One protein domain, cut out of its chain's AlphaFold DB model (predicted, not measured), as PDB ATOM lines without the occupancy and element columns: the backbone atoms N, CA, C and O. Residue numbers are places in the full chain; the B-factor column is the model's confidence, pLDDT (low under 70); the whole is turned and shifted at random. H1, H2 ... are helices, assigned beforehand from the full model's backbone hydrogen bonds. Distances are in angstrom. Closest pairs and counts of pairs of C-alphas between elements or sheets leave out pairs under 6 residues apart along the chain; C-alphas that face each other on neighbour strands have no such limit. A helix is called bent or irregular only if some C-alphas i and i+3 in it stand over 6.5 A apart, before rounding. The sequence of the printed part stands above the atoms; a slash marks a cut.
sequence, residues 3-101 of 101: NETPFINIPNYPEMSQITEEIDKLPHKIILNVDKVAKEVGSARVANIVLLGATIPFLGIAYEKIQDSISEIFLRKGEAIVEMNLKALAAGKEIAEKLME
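Overview. This is residues 3 to 101 of the 101 residues of the protein "Indolepyruvate oxidoreductase" of Bacteroides reticulotermitis JCM 10512 (UniProt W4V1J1). Four helices, H2 to H5, make a cluster in which the long H5 crosses H3 and packs on H2 and H4 as well, while residues 3 to 33 swing away from it as a wide open loop with the short helix H1 on its far side. H1 touches no other helix, and residues 7 to 15, before it, and residues 24 to 29, of which 24 belongs to H1, stick out. The printed part has 99 residues with five named helices, H1, H2, H3, H4 and H5 in that order, and no named strand; the class is all helix. It is only just compact, close to loose, with a radius of gyration of the C-alphas of 15.0 A, and the C-alphas span 42 by 34 by 21 A.

Arrangement. Residues 3 to 15 hold no named element, and their C-alphas lie 7 to 25 A from the mean of all C-alphas. H1, residues 16 to 24, follows and touches no helix. A short link leads to H2, residues 34 to 41, from which H1 is apart. After a tight link, residues 44 to 51 of H3, residues 44 to 59, touch H2; the closest C-alphas are those of Ala 38 and Ala 47, 4.9 A apart, and the lines of the two helices are only just about perpendicular, at 71 degrees. H4, residues 63 to 77, is close to H3 but not clearly touching it, the closest C-alphas being those of Ile 56 and Tyr 63 at 7.0 A; the two run opposite ways at a shallow tilt of 24 degrees. H5, residues 79 to 100, is the hub, touching H2, H3 and H4. With H4 it forms a helical hairpin, at a shallow tilt of 30 degrees; residues 81 to 86 of H5 touch H4, the closest C-alphas being those of Phe 74 and Val 82 at 5.5 A. With H3 it has 41 pairs of C-alphas within 8 A, the closest those of Gly 53 and Gly 92, 4.0 A apart; they run the same way at a steep tilt of 48 degrees. Residues 84 to 91 of H5 touch H2, opposite ways at a steep tilt of 55 degrees, with the C-alphas of Val 41 and Ala 88 closest at 6.1 A. The helix packing is mostly crossed: of the four touching pairs, one is at a shallow tilt. Every O i to N i+4 pair is within hydrogen-bond range in H1, H2 and H5; in H3 it is 8 of 12 and in H4 9 of 11.

Along the chain. H1 begins at C-alpha 16, at (135.435, 114.498, 93.544), and ends at residue 24. H2 covers residues 34 to 41. H3, residues 44 to 59, is 23.9 A long from first to last C-alpha and irregular, with C-alphas 45 and 48 7.6 A apart. H4, from C-alpha 63 at (124.295, 145.952, 88.407) to residue 77, is 21.7 A long and irregular, with C-alphas 73 and 76 7.2 A apart. H5, residues 79 to 100, is the longest at 31.9 A and ends with C-alpha 100 at (117.266, 131.686, 82.577).

Size, cuts and confidence. The C-alphas farthest apart are those of Lys 25 and Gly 78, at 42.4 A. Without the stretches that stand free, the body has 84 residues and spans 41 by 26 by 19 A. The printed part has no cut and ends at Glu 101, the chain's last residue. No link is long. The mean pLDDT of the printed part is 93.0, and no printed residue is under 70.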
ATOM      1  N   ASN A   3     132.166 126.966  90.068       91.25
ATOM      2  CA  ASN A   3     132.981 126.556  88.923       91.25
ATOM      3  C   ASN A   3     132.938 125.030  88.743       91.25
ATOM      4  O   ASN A   3     132.851 124.298  89.730       91.25
ATOM      5  N   GLU A   4     133.046 124.567  87.499       89.25
ATOM      6  CA  GLU A   4     133.196 123.148  87.147       89.25
ATOM      7  C   GLU A   4     134.567 122.597  87.568       89.25
ATOM      8  O   GLU A   4     134.661 121.480  88.076       89.25
ATOM      9  N   THR A   5     135.630 123.390  87.400       87.56
ATOM     10  CA  THR A   5     136.991 122.968  87.746       87.56
ATOM     11  C   THR A   5     137.314 123.339  89.198       87.56
ATOM     12  O   THR A   5     137.346 124.530  89.535       87.56
ATOM     13  N   PRO A   6     137.592 122.367  90.085       87.44
ATOM     14  CA  PRO A   6     137.994 122.658  91.454       87.44
ATOM     15  C   PRO A   6     139.412 123.242  91.497       87.44
ATOM     16  O   PRO A   6     140.301 122.835  90.748       87.44
ATOM     17  N   PHE A   7     139.649 124.159  92.433       88.00
ATOM     18  CA  PHE A   7     140.996 124.614  92.767       88.00
ATOM     19  C   PHE A   7     141.513 123.845  93.987       88.00
ATOM     20  O   PHE A   7     141.080 124.089  95.111       88.00
ATOM     21  N   ILE A   8     142.431 122.903  93.762       89.56
ATOM     22  CA  ILE A   8     142.968 122.017  94.803       89.56
ATOM     23  C   ILE A   8     144.212 122.662  95.420       89.56
ATOM     24  O   ILE A   8     145.283 122.664  94.815       89.56
ATOM     25  N   ASN A   9     144.080 123.216  96.626       92.31
ATOM     26  CA  ASN A   9     145.175 123.889  97.340       92.31
ATOM     27  C   ASN A   9     145.494 123.300  98.728       92.31
ATOM     28  O   ASN A   9     146.394 123.804  99.400       92.31
ATOM     29  N   ILE A  10     144.791 122.245  99.151       92.88
ATOM     30  CA  ILE A  10     145.051 121.491 100.384       92.88
ATOM     31  C   ILE A  10     145.009 119.982 100.092       92.88
ATOM     32  O   ILE A  10     144.292 119.563  99.185       92.88
ATOM     33  N   PRO A  11     145.763 119.152 100.837       89.06
ATOM     34  CA  PRO A  11     145.940 117.739 100.489       89.06
ATOM     35  C   PRO A  11     144.744 116.840 100.830       89.06
ATOM     36  O   PRO A  11     144.669 115.733 100.318       89.06
ATOM     37  N   ASN A  12     143.832 117.275 101.700       92.25
ATOM     38  CA  ASN A  12     142.799 116.415 102.286       92.25
ATOM     39  C   ASN A  12     141.383 116.798 101.824       92.25
ATOM     40  O   ASN A  12     140.492 117.003 102.649       92.25
ATOM     41  N   TYR A  13     141.192 116.969 100.515       92.25
ATOM     42  CA  TYR A  13     139.846 117.080  99.955       92.25
ATOM     43  C   TYR A  13     139.187 115.698  99.859       92.25
ATOM     44  O   TYR A  13     139.888 114.719  99.600       92.25
ATOM     45  N   PRO A  14     137.856 115.605 100.037       92.56
ATOM     46  CA  PRO A  14     137.106 114.409  99.667       92.56
ATOM     47  C   PRO A  14     137.268 114.073  98.181       92.56
ATOM     48  O   PRO A  14     137.633 114.933  97.375       92.56
ATOM     49  N   GLU A  15     136.930 112.838  97.812       93.62
ATOM     50  CA  GLU A  15     136.908 112.429  96.408       93.62
ATOM     51  C   GLU A  15     135.911 113.279  95.615       93.62
ATOM     52  O   GLU A  15     134.817 113.603  96.091       93.62
ATOM     53  N   MET A  16     136.265 113.617  94.373       90.38
ATOM     54  CA  MET A  16     135.435 114.498  93.544       90.38
ATOM     55  C   MET A  16     134.024 113.956  93.335       90.38
ATOM     56  O   MET A  16     133.076 114.734  93.340       90.38
ATOM     57  N   SER A  17     133.866 112.635  93.223       93.69
ATOM     58  CA  SER A  17     132.551 111.997  93.113       93.69
ATOM     59  C   SER A  17     131.661 112.295  94.318       93.69
ATOM     60  O   SER A  17     130.492 112.611  94.134       93.69
ATOM     61  N   GLN A  18     132.213 112.279  95.534       94.94
ATOM     62  CA  GLN A  18     131.461 112.574  96.756       94.94
ATOM     63  C   GLN A  18     131.015 114.038  96.790       94.94
ATOM     64  O   GLN A  18     129.890 114.343  97.176       94.94
ATOM     65  N   ILE A  19     131.881 114.955  96.350       92.62
ATOM     66  CA  ILE A  19     131.556 116.384  96.270       92.62
ATOM     67  C   ILE A  19     130.450 116.617  95.235       92.62
ATOM     68  O   ILE A  19     129.487 117.333  95.515       92.62
ATOM     69  N   THR A  20     130.564 116.001  94.056       91.81
ATOM     70  CA  THR A  20     129.557 116.102  92.995       91.81
ATOM     71  C   THR A  20     128.219 115.518  93.443       91.81
ATOM     72  O   THR A  20     127.202 116.181  93.266       91.81
ATOM     73  N   GLU A  21     128.208 114.355  94.102       95.31
ATOM     74  CA  GLU A  21     126.989 113.758  94.664       95.31
ATOM     75  C   GLU A  21     126.281 114.688  95.660       95.31
ATOM     76  O   GLU A  21     125.057 114.809  95.624       95.31
ATOM     77  N   GLU A  22     127.019 115.377  96.538       95.12
ATOM     78  CA  GLU A  22     126.420 116.331  97.482       95.12
ATOM     79  C   GLU A  22     125.905 117.601  96.791       95.12
ATOM     80  O   GLU A  22     124.804 118.068  97.096       95.12
ATOM     81  N   ILE A  23     126.658 118.150  95.830       93.19
ATOM     82  CA  ILE A  23     126.208 119.299  95.025       93.19
ATOM     83  C   ILE A  23     124.949 118.929  94.238       93.19
ATOM     84  O   ILE A  23     124.046 119.755  94.085       93.19
ATOM     85  N   ASP A  24     124.860 117.682  93.773       94.12
ATOM     86  CA  ASP A  24     123.773 117.228  92.927       94.12
ATOM     87  C   ASP A  24     122.420 117.163  93.630       94.12
ATOM     88  O   ASP A  24     121.394 117.298  92.957       94.12
ATOM     89  N   LYS A  25     122.426 117.047  94.963       96.19
ATOM     90  CA  LYS A  25     121.233 117.086  95.820       96.19
ATOM     91  C   LYS A  25     120.634 118.487  95.955       96.19
ATOM     92  O   LYS A  25     119.496 118.615  96.407       96.19
ATOM     93  N   LEU A  26     121.376 119.542  95.611       95.00
ATOM     94  CA  LEU A  26     120.901 120.915  95.763       95.00
ATOM     95  C   LEU A  26     119.881 121.259  94.661       95.00
ATOM     96  O   LEU A  26     120.202 121.148  93.477       95.00
ATOM     97  N   PRO A  27     118.678 121.751  95.017       91.88
ATOM     98  CA  PRO A  27     117.603 122.001  94.049       91.88
ATOM     99  C   PRO A  27     117.901 123.164  93.093       91.88
ATOM    100  O   PRO A  27     117.331 123.246  92.010       91.88
ATOM    101  N   HIS A  28     118.801 124.066  93.486       89.44
ATOM    102  CA  HIS A  28     119.155 125.270  92.733       89.44
ATOM    103  C   HIS A  28     120.670 125.340  92.523       89.44
ATOM    104  O   HIS A  28     121.344 126.284  92.948       89.44
ATOM    105  N   LYS A  29     121.228 124.295  91.902       91.00
ATOM    106  CA  LYS A  29     122.641 124.255  91.511       91.00
ATOM    107  C   LYS A  29     122.822 124.799  90.095       91.00
ATOM    108  O   LYS A  29     122.080 124.460  89.181       91.00
ATOM    109  N   ILE A  30     123.855 125.613  89.928       89.06
ATOM    110  CA  ILE A  30     124.349 126.069  88.629       89.06
ATOM    111  C   ILE A  30     125.860 125.850  88.661       89.06
ATOM    112  O   ILE A  30     126.536 126.361  89.563       89.06
ATOM    113  N   ILE A  31     126.359 125.057  87.717       90.75
ATOM    114  CA  ILE A  31     127.775 124.724  87.554       90.75
ATOM    115  C   ILE A  31     128.209 125.294  86.207       90.75
ATOM    116  O   ILE A  31     127.576 125.008  85.193       90.75
ATOM    117  N   LEU A  32     129.252 126.122  86.203       90.00
ATOM    118  CA  LEU A  32     129.742 126.807  85.005       90.00
ATOM    119  C   LEU A  32     131.244 126.613  84.870       90.00
ATOM    120  O   LEU A  32     131.965 126.710  85.856       90.00
ATOM    121  N   ASN A  33     131.739 126.427  83.649       90.31
ATOM    122  CA  ASN A  33     133.175 126.461  83.385       90.31
ATOM    123  C   ASN A  33     133.647 127.918  83.245       90.31
ATOM    124  O   ASN A  33     133.772 128.448  82.136       90.31
ATOM    125  N   VAL A  34     133.876 128.593  84.375       90.50
ATOM    126  CA  VAL A  34     134.258 130.017  84.367       90.50
ATOM    127  C   VAL A  34     135.701 130.234  83.919       90.50
ATOM    128  O   VAL A  34     136.022 131.310  83.423       90.50
ATOM    129  N   ASP A  35     136.562 129.217  84.019       90.25
ATOM    130  CA  ASP A  35     137.956 129.299  83.565       90.25
ATOM    131  C   ASP A  35     138.060 129.480  82.053       90.25
ATOM    132  O   ASP A  35     138.899 130.246  81.569       90.25
ATOM    133  N   LYS A  36     137.206 128.778  81.298       91.62
ATOM    134  CA  LYS A  36     137.134 128.918  79.843       91.62
ATOM    135  C   LYS A  36     136.732 130.343  79.463       91.62
ATOM    136  O   LYS A  36     137.449 130.998  78.712       91.62
ATOM    137  N   VAL A  37     135.655 130.843  80.060       90.56
ATOM    138  CA  VAL A  37     135.129 132.191  79.802       90.56
ATOM    139  C   VAL A  37     136.147 133.261  80.193       90.56
ATOM    140  O   VAL A  37     136.409 134.185  79.434       90.56
ATOM    141  N   ALA A  38     136.792 133.122  81.352       91.75
ATOM    142  CA  ALA A  38     137.799 134.072  81.814       91.75
ATOM    143  C   ALA A  38     138.981 134.184  80.840       91.75
ATOM    144  O   ALA A  38     139.464 135.286  80.570       91.75
ATOM    145  N   LYS A  39     139.425 133.057  80.271       92.12
ATOM    146  CA  LYS A  39     140.467 133.040  79.233       92.12
ATOM    147  C   LYS A  39     140.010 133.732  77.949       92.12
ATOM    148  O   LYS A  39     140.798 134.483  77.386       92.12
ATOM    149  N   GLU A  40     138.769 133.514  77.521       90.25
ATOM    150  CA  GLU A  40     138.190 134.150  76.325       90.25
ATOM    151  C   GLU A  40     138.035 135.670  76.491       90.25
ATOM    152  O   GLU A  40     138.302 136.426  75.561       90.25
ATOM    153  N   VAL A  41     137.672 136.130  77.692       85.69
ATOM    154  CA  VAL A  41     137.509 137.561  78.007       85.69
ATOM    155  C   VAL A  41     138.853 138.272  78.229       85.69
ATOM    156  O   VAL A  41     138.949 139.489  78.067       85.69
ATOM    157  N   GLY A  42     139.913 137.525  78.554       80.44
ATOM    158  CA  GLY A  42     141.290 138.016  78.458       80.44
ATOM    159  C   GLY A  42     142.285 137.404  79.442       80.44
ATOM    160  O   GLY A  42     143.480 137.370  79.155       80.44
ATOM    161  N   SER A  43     141.850 136.908  80.604       87.62
ATOM    162  CA  SER A  43     142.766 136.317  81.587       87.62
ATOM    163  C   SER A  43     142.095 135.275  82.468       87.62
ATOM    164  O   SER A  43     141.075 135.535  83.091       87.62
ATOM    165  N   ALA A  44     142.760 134.139  82.688       89.06
ATOM    166  CA  ALA A  44     142.330 133.172  83.702       89.06
ATOM    167  C   ALA A  44     142.195 133.793  85.113       89.06
ATOM    168  O   ALA A  44     141.462 133.284  85.953       89.06
ATOM    169  N   ARG A  45     142.862 134.927  85.384       88.19
ATOM    170  CA  ARG A  45     142.806 135.618  86.682       88.19
ATOM    171  C   ARG A  45     141.455 136.271  86.985       88.19
ATOM    172  O   ARG A  45     141.218 136.597  88.144       88.19
ATOM    173  N   VAL A  46     140.588 136.471  85.986       93.88
ATOM    174  CA  VAL A  46     139.267 137.095  86.183       93.88
ATOM    175  C   VAL A  46     138.126 136.086  86.349       93.88
ATOM    176  O   VAL A  46     136.969 136.491  86.398       93.88
ATOM    177  N   ALA A  47     138.425 134.792  86.517       93.88
ATOM    178  CA  ALA A  47     137.421 133.739  86.721       93.88
ATOM    179  C   ALA A  47     136.441 134.043  87.867       93.88
ATOM    180  O   ALA A  47     135.234 133.870  87.714       93.88
ATOM    181  N   ASN A  48     136.930 134.600  88.977       93.44
ATOM    182  CA  ASN A  48     136.069 134.985  90.100       93.44
ATOM    183  C   ASN A  48     135.102 136.124  89.744       93.44
ATOM    184  O   ASN A  48     133.996 136.169  90.276       93.44
ATOM    185  N   ILE A  49     135.497 137.035  88.849       96.12
ATOM    186  CA  ILE A  49     134.635 138.135  88.407       96.12
ATOM    187  C   ILE A  49     133.609 137.654  87.382       96.12
ATOM    188  O   ILE A  49     132.464 138.088  87.442       96.12
ATOM    189  N   VAL A  50     133.972 136.703  86.516       95.81
ATOM    190  CA  VAL A  50     132.993 136.000  85.671       95.81
ATOM    191  C   VAL A  50     131.954 135.291  86.542       95.81
ATOM    192  O   VAL A  50     130.756 135.447  86.321       95.81
ATOM    193  N   LEU A  51     132.392 134.560  87.572       95.19
ATOM    194  CA  LEU A  51     131.476 133.886  88.492       95.19
ATOM    195  C   LEU A  51     130.573 134.886  89.230       95.19
ATOM    196  O   LEU A  51     129.376 134.640  89.338       95.19
ATOM    197  N   LEU A  52     131.121 136.018  89.692       95.50
ATOM    198  CA  LEU A  52     130.335 137.105  90.284       95.50
ATOM    199  C   LEU A  52     129.326 137.681  89.285       95.50
ATOM    200  O   LEU A  52     128.188 137.920  89.651       95.50
ATOM    201  N   GLY A  53     129.711 137.872  88.024       95.56
ATOM    202  CA  GLY A  53     128.808 138.332  86.971       95.56
ATOM    203  C   GLY A  53     127.611 137.406  86.809       95.56
ATOM    204  O   GLY A  53     126.464 137.845  86.803       95.56
ATOM    205  N   ALA A  54     127.877 136.104  86.771       95.12
ATOM    206  CA  ALA A  54     126.839 135.097  86.635       95.12
ATOM    207  C   ALA A  54     125.933 134.984  87.883       95.12
ATOM    208  O   ALA A  54     124.848 134.414  87.790       95.12
ATOM    209  N   THR A  55     126.321 135.510  89.059       94.31
ATOM    210  CA  THR A  55     125.430 135.512  90.240       94.31
ATOM    211  C   THR A  55     124.458 136.687  90.239       94.31
ATOM    212  O   THR A  55     123.448 136.616  90.936       94.31
ATOM    213  N   ILE A  56     124.723 137.748  89.467       94.81
ATOM    214  CA  ILE A  56     123.988 139.022  89.537       94.81
ATOM    215  C   ILE A  56     122.469 138.861  89.419       94.81
ATOM    216  O   ILE A  56     121.783 139.411  90.286       94.81
ATOM    217  N   PRO A  57     121.920 138.084  88.457       92.00
ATOM    218  CA  PRO A  57     120.469 137.909  88.338       92.00
ATOM    219  C   PRO A  57     119.794 137.348  89.601       92.00
ATOM    220  O   PRO A  57     118.599 137.539  89.802       92.00
ATOM    221  N   PHE A  58     120.559 136.688  90.476       91.31
ATOM    222  CA  PHE A  58     120.064 136.031  91.685       91.31
ATOM    223  C   PHE A  58     120.310 136.836  92.971       91.31
ATOM    224  O   PHE A  58     119.733 136.511  94.007       91.31
ATOM    225  N   LEU A  59     121.172 137.861  92.944       90.69
ATOM    226  CA  LEU A  59     121.586 138.596  94.150       90.69
ATOM    227  C   LEU A  59     120.634 139.732  94.550       90.69
ATOM    228  O   LEU A  59     120.691 140.189  95.689       90.69
ATOM    229  N   GLY A  60     119.798 140.226  93.631       91.75
ATOM    230  CA  GLY A  60     118.924 141.380  93.890       91.75
ATOM    231  C   GLY A  60     119.682 142.692  94.145       91.75
ATOM    232  O   GLY A  60     119.127 143.634  94.709       91.75
ATOM    233  N   ILE A  61     120.956 142.760  93.749       94.31
ATOM    234  CA  ILE A  61     121.801 143.955  93.836       94.31
ATOM    235  C   ILE A  61     121.829 144.623  92.461       94.31
ATOM    236  O   ILE A  61     121.998 143.948  91.447       94.31
ATOM    237  N   ALA A  62     121.687 145.951  92.431       95.94
ATOM    238  CA  ALA A  62     121.779 146.725  91.196       95.94
ATOM    239  C   ALA A  62     123.136 146.505  90.508       95.94
ATOM    240  O   ALA A  62     124.183 146.573  91.159       95.94
ATOM    241  N   TYR A  63     123.106 146.262  89.198       96.56
ATOM    242  CA  TYR A  63     124.295 145.952  88.407       96.56
ATOM    243  C   TYR A  63     125.344 147.066  88.504       96.56
ATOM    244  O   TYR A  63     126.520 146.802  88.755       96.56
ATOM    245  N   GLU A  64     124.885 148.313  88.437       97.06
ATOM    246  CA  GLU A  64     125.702 149.522  88.491       97.06
ATOM    247  C   GLU A  64     126.480 149.604  89.808       97.06
ATOM    248  O   GLU A  64     127.677 149.877  89.807       97.06
ATOM    249  N   LYS A  65     125.856 149.238  90.939       97.31
ATOM    250  CA  LYS A  65     126.543 149.230  92.243       97.31
ATOM    251  C   LYS A  65     127.711 148.245  92.283       97.31
ATOM    252  O   LYS A  65     128.718 148.508  92.944       97.31
ATOM    253  N   ILE A  66     127.583 147.105  91.605       97.31
ATOM    254  CA  ILE A  66     128.658 146.109  91.521       97.31
ATOM    255  C   ILE A  66     129.775 146.628  90.608       97.31
ATOM    256  O   ILE A  66     130.949 146.488  90.952       97.31
ATOM    257  N   GLN A  67     129.430 147.272  89.489       97.94
ATOM    258  CA  GLN A  67     130.403 147.897  88.586       97.94
ATOM    259  C   GLN A  67     131.199 149.012  89.278       97.94
ATOM    260  O   GLN A  67     132.430 149.036  89.171       97.94
ATOM    261  N   ASP A  68     130.524 149.877  90.037       98.06
ATOM    262  CA  ASP A  68     131.154 150.943  90.821       98.06
ATOM    263  C   ASP A  68     132.121 150.356  91.857       98.06
ATOM    264  O   ASP A  68     133.281 150.761  91.930       98.06
ATOM    265  N   SER A  69     131.683 149.322  92.585       97.44
ATOM    266  CA  SER A  69     132.514 148.635  93.586       97.44
ATOM    267  C   SER A  69     133.762 147.992  92.968       97.44
ATOM    268  O   SER A  69     134.854 148.070  93.532       97.44
ATOM    269  N   ILE A  70     133.632 147.358  91.796       96.88
ATOM    270  CA  ILE A  70     134.782 146.808  91.062       96.88
ATOM    271  C   ILE A  70     135.731 147.930  90.657       96.88
ATOM    272  O   ILE A  70     136.942 147.812  90.855       96.88
ATOM    273  N   SER A  71     135.197 149.025  90.123       97.50
ATOM    274  CA  SER A  71     136.008 150.163  89.704       97.50
ATOM    275  C   SER A  71     136.799 150.728  90.881       97.50
ATOM    276  O   SER A  71     138.016 150.841  90.781       97.50
ATOM    277  N   GLU A  72     136.158 150.954  92.029       97.94
ATOM    278  CA  GLU A  72     136.804 151.451  93.250       97.94
ATOM    279  C   GLU A  72     137.934 150.525  93.745       97.94
ATOM    280  O   GLU A  72     139.063 150.970  93.977       97.94
ATOM    281  N   ILE A  73     137.673 149.216  93.853       97.00
ATOM    282  CA  ILE A  73     138.640 148.236  94.383       97.00
ATOM    283  C   ILE A  73     139.868 148.090  93.469       97.00
ATOM    284  O   ILE A  73     141.003 147.914  93.948       97.00
ATOM    285  N   PHE A  74     139.648 148.121  92.151       96.44
ATOM    286  CA  PHE A  74     140.673 147.836  91.151       96.44
ATOM    287  C   PHE A  74     141.340 149.087  90.567       96.44
ATOM    288  O   PHE A  74     142.393 148.936  89.945       96.44
ATOM    289  N   LEU A  75     140.837 150.300  90.838       96.88
ATOM    290  CA  LEU A  75     141.387 151.561  90.315       96.88
ATOM    291  C   LEU A  75     142.894 151.694  90.565       96.88
ATOM    292  O   LEU A  75     143.662 152.013  89.661       96.88
ATOM    293  N   ARG A  76     143.347 151.341  91.774       97.00
ATOM    294  CA  ARG A  76     144.773 151.365  92.159       97.00
ATOM    295  C   ARG A  76     145.678 150.439  91.335       97.00
ATOM    296  O   ARG A  76     146.895 150.524  91.451       97.00
ATOM    297  N   LYS A  77     145.104 149.506  90.567       94.38
ATOM    298  CA  LYS A  77     145.826 148.589  89.669       94.38
ATOM    299  C   LYS A  77     145.855 149.079  88.214       94.38
ATOM    300  O   LYS A  77     146.486 148.421  87.392       94.38
ATOM    301  N   GLY A  78     145.220 150.215  87.917       96.75
ATOM    302  CA  GLY A  78     145.175 150.842  86.597       96.75
ATOM    303  C   GLY A  78     143.889 150.552  85.821       96.75
ATOM    304  O   GLY A  78     143.240 149.522  86.012       96.75
ATOM    305  N   GLU A  79     143.550 151.462  84.908       96.25
ATOM    306  CA  GLU A  79     142.300 151.444  84.132       96.25
ATOM    307  C   GLU A  79     142.133 150.161  83.309       96.25
ATOM    308  O   GLU A  79     141.068 149.552  83.332       96.25
ATOM    309  N   ALA A  80     143.205 149.657  82.691       94.88
ATOM    310  CA  ALA A  80     143.162 148.407  81.927       94.88
ATOM    311  C   ALA A  80     142.722 147.194  82.774       94.88
ATOM    312  O   ALA A  80     142.051 146.289  82.277       94.88
ATOM    313  N   ILE A  81     143.076 147.169  84.066       94.75
ATOM    314  CA  ILE A  81     142.631 146.114  84.985       94.75
ATOM    315  C   ILE A  81     141.155 146.302  85.331       94.75
ATOM    316  O   ILE A  81     140.424 145.314  85.374       94.75
ATOM    317  N   VAL A  82     140.703 147.538  85.551       96.50
ATOM    318  CA  VAL A  82     139.283 147.835  85.789       96.50
ATOM    319  C   VAL A  82     138.441 147.376  84.598       96.50
ATOM    320  O   VAL A  82     137.534 146.566  84.778       96.50
ATOM    321  N   GLU A  83     138.798 147.784  83.381       95.94
ATOM    322  CA  GLU A  83     138.085 147.395  82.159       95.94
ATOM    323  C   GLU A  83     138.018 145.877  81.969       95.94
ATOM    324  O   GLU A  83     136.966 145.339  81.623       95.94
ATOM    325  N   MET A  84     139.122 145.165  82.215       95.94
ATOM    326  CA  MET A  84     139.157 143.705  82.104       95.94
ATOM    327  C   MET A  84     138.191 143.035  83.093       95.94
ATOM    328  O   MET A  84     137.488 142.095  82.720       95.94
ATOM    329  N   ASN A  85     138.123 143.516  84.338       96.69
ATOM    330  CA  ASN A  85     137.183 142.983  85.325       96.69
ATOM    331  C   ASN A  85     135.730 143.334  84.962       96.69
ATOM    332  O   ASN A  85     134.860 142.478  85.075       96.69
ATOM    333  N   LEU A  86     135.454 144.539  84.457       97.31
ATOM    334  CA  LEU A  86     134.106 144.910  84.007       97.31
ATOM    335  C   LEU A  86     133.638 144.064  82.811       97.31
ATOM    336  O   LEU A  86     132.492 143.619  82.793       97.31
ATOM    337  N   LYS A  87     134.525 143.763  81.853       96.88
ATOM    338  CA  LYS A  87     134.232 142.828  80.749       96.88
ATOM    339  C   LYS A  87     133.940 141.417  81.261       96.88
ATOM    340  O   LYS A  87     133.003 140.779  80.795       96.88
ATOM    341  N   ALA A  88     134.712 140.942  82.240       97.06
ATOM    342  CA  ALA A  88     134.483 139.643  82.870       97.06
ATOM    343  C   ALA A  88     133.135 139.587  83.601       97.06
ATOM    344  O   ALA A  88     132.421 138.591  83.494       97.06
ATOM    345  N   LEU A  89     132.768 140.670  84.289       97.25
ATOM    346  CA  LEU A  89     131.489 140.797  84.980       97.25
ATOM    347  C   LEU A  89     130.323 140.703  83.988       97.25
ATOM    348  O   LEU A  89     129.388 139.935  84.209       97.25
ATOM    349  N   ALA A  90     130.410 141.445  82.881       96.75
ATOM    350  CA  ALA A  90     129.402 141.432  81.828       96.75
ATOM    351  C   ALA A  90     129.249 140.035  81.208       96.75
ATOM    352  O   ALA A  90     128.135 139.521  81.136       96.75
ATOM    353  N   ALA A  91     130.361 139.379  80.861       95.88
ATOM    354  CA  ALA A  91     130.344 138.028  80.301       95.88
ATOM    355  C   ALA A  91     129.682 137.011  81.244       95.88
ATOM    356  O   ALA A  91     128.897 136.173  80.806       95.88
ATOM    357  N   GLY A  92     129.959 137.104  82.548       94.81
ATOM    358  CA  GLY A  92     129.284 136.287  83.551       94.81
ATOM    359  C   GLY A  92     127.771 136.509  83.562       94.81
ATOM    360  O   GLY A  92     127.006 135.547  83.496       94.81
ATOM    361  N   LYS A  93     127.339 137.775  83.610       95.19
ATOM    362  CA  LYS A  93     125.917 138.145  83.632       95.19
ATOM    363  C   LYS A  93     125.181 137.619  82.400       95.19
ATOM    364  O   LYS A  93     124.144 136.982  82.551       95.19
ATOM    365  N   GLU A  94     125.750 137.804  81.209       94.75
ATOM    366  CA  GLU A  94     125.166 137.321  79.950       94.75
ATOM    367  C   GLU A  94     124.983 135.798  79.922       94.75
ATOM    368  O   GLU A  94     123.991 135.302  79.389       94.75
ATOM    369  N   ILE A  95     125.926 135.035  80.488       93.25
ATOM    370  CA  ILE A  95     125.803 133.574  80.584       93.25
ATOM    371  C   ILE A  95     124.621 133.196  81.472       93.25
ATOM    372  O   ILE A  95     123.834 132.333  81.098       93.25
ATOM    373  N   ALA A  96     124.494 133.832  82.637       91.25
ATOM    374  CA  ALA A  96     123.404 133.541  83.558       91.25
ATOM    375  C   ALA A  96     122.039 133.917  82.972       91.25
ATOM    376  O   ALA A  96     121.104 133.135  83.090       91.25
ATOM    377  N   GLU A  97     121.938 135.058  82.287       91.25
ATOM    378  CA  GLU A  97     120.702 135.481  81.618       91.25
ATOM    379  C   GLU A  97     120.265 134.475  80.543       91.25
ATOM    380  O   GLU A  97     119.101 134.087  80.525       91.25
ATOM    381  N   LYS A  98     121.197 133.943  79.738       90.69
ATOM    382  CA  LYS A  98     120.908 132.888  78.743       90.69
ATOM    383  C   LYS A  98     120.501 131.543  79.345       90.69
ATOM    384  O   LYS A  98     119.879 130.742  78.664       90.69
ATOM    385  N   LEU A  99     120.900 131.255  80.583       85.75
ATOM    386  CA  LEU A  99     120.496 130.034  81.295       85.75
ATOM    387  C   LEU A  99     119.107 130.156  81.932       85.75
ATOM    388  O   LEU A  99     118.565 129.152  82.393       85.75
ATOM    389  N   MET A 100     118.584 131.379  82.023       81.00
ATOM    390  CA  MET A 100     117.266 131.686  82.577       81.00
ATOM    391  C   MET A 100     116.182 131.840  81.497       81.00
ATOM    392  O   MET A 100     115.008 131.914  81.860       81.00
ATOM    393  N   GLU A 101     116.565 131.899  80.216       71.94
ATOM    394  CA  GLU A 101     115.668 131.770  79.050       71.94
ATOM    395  C   GLU A 101     115.234 130.313  78.829       71.94
ATOM    396  O   GLU A 101     114.032 130.108  78.534       71.94
TER     397      GLU A 101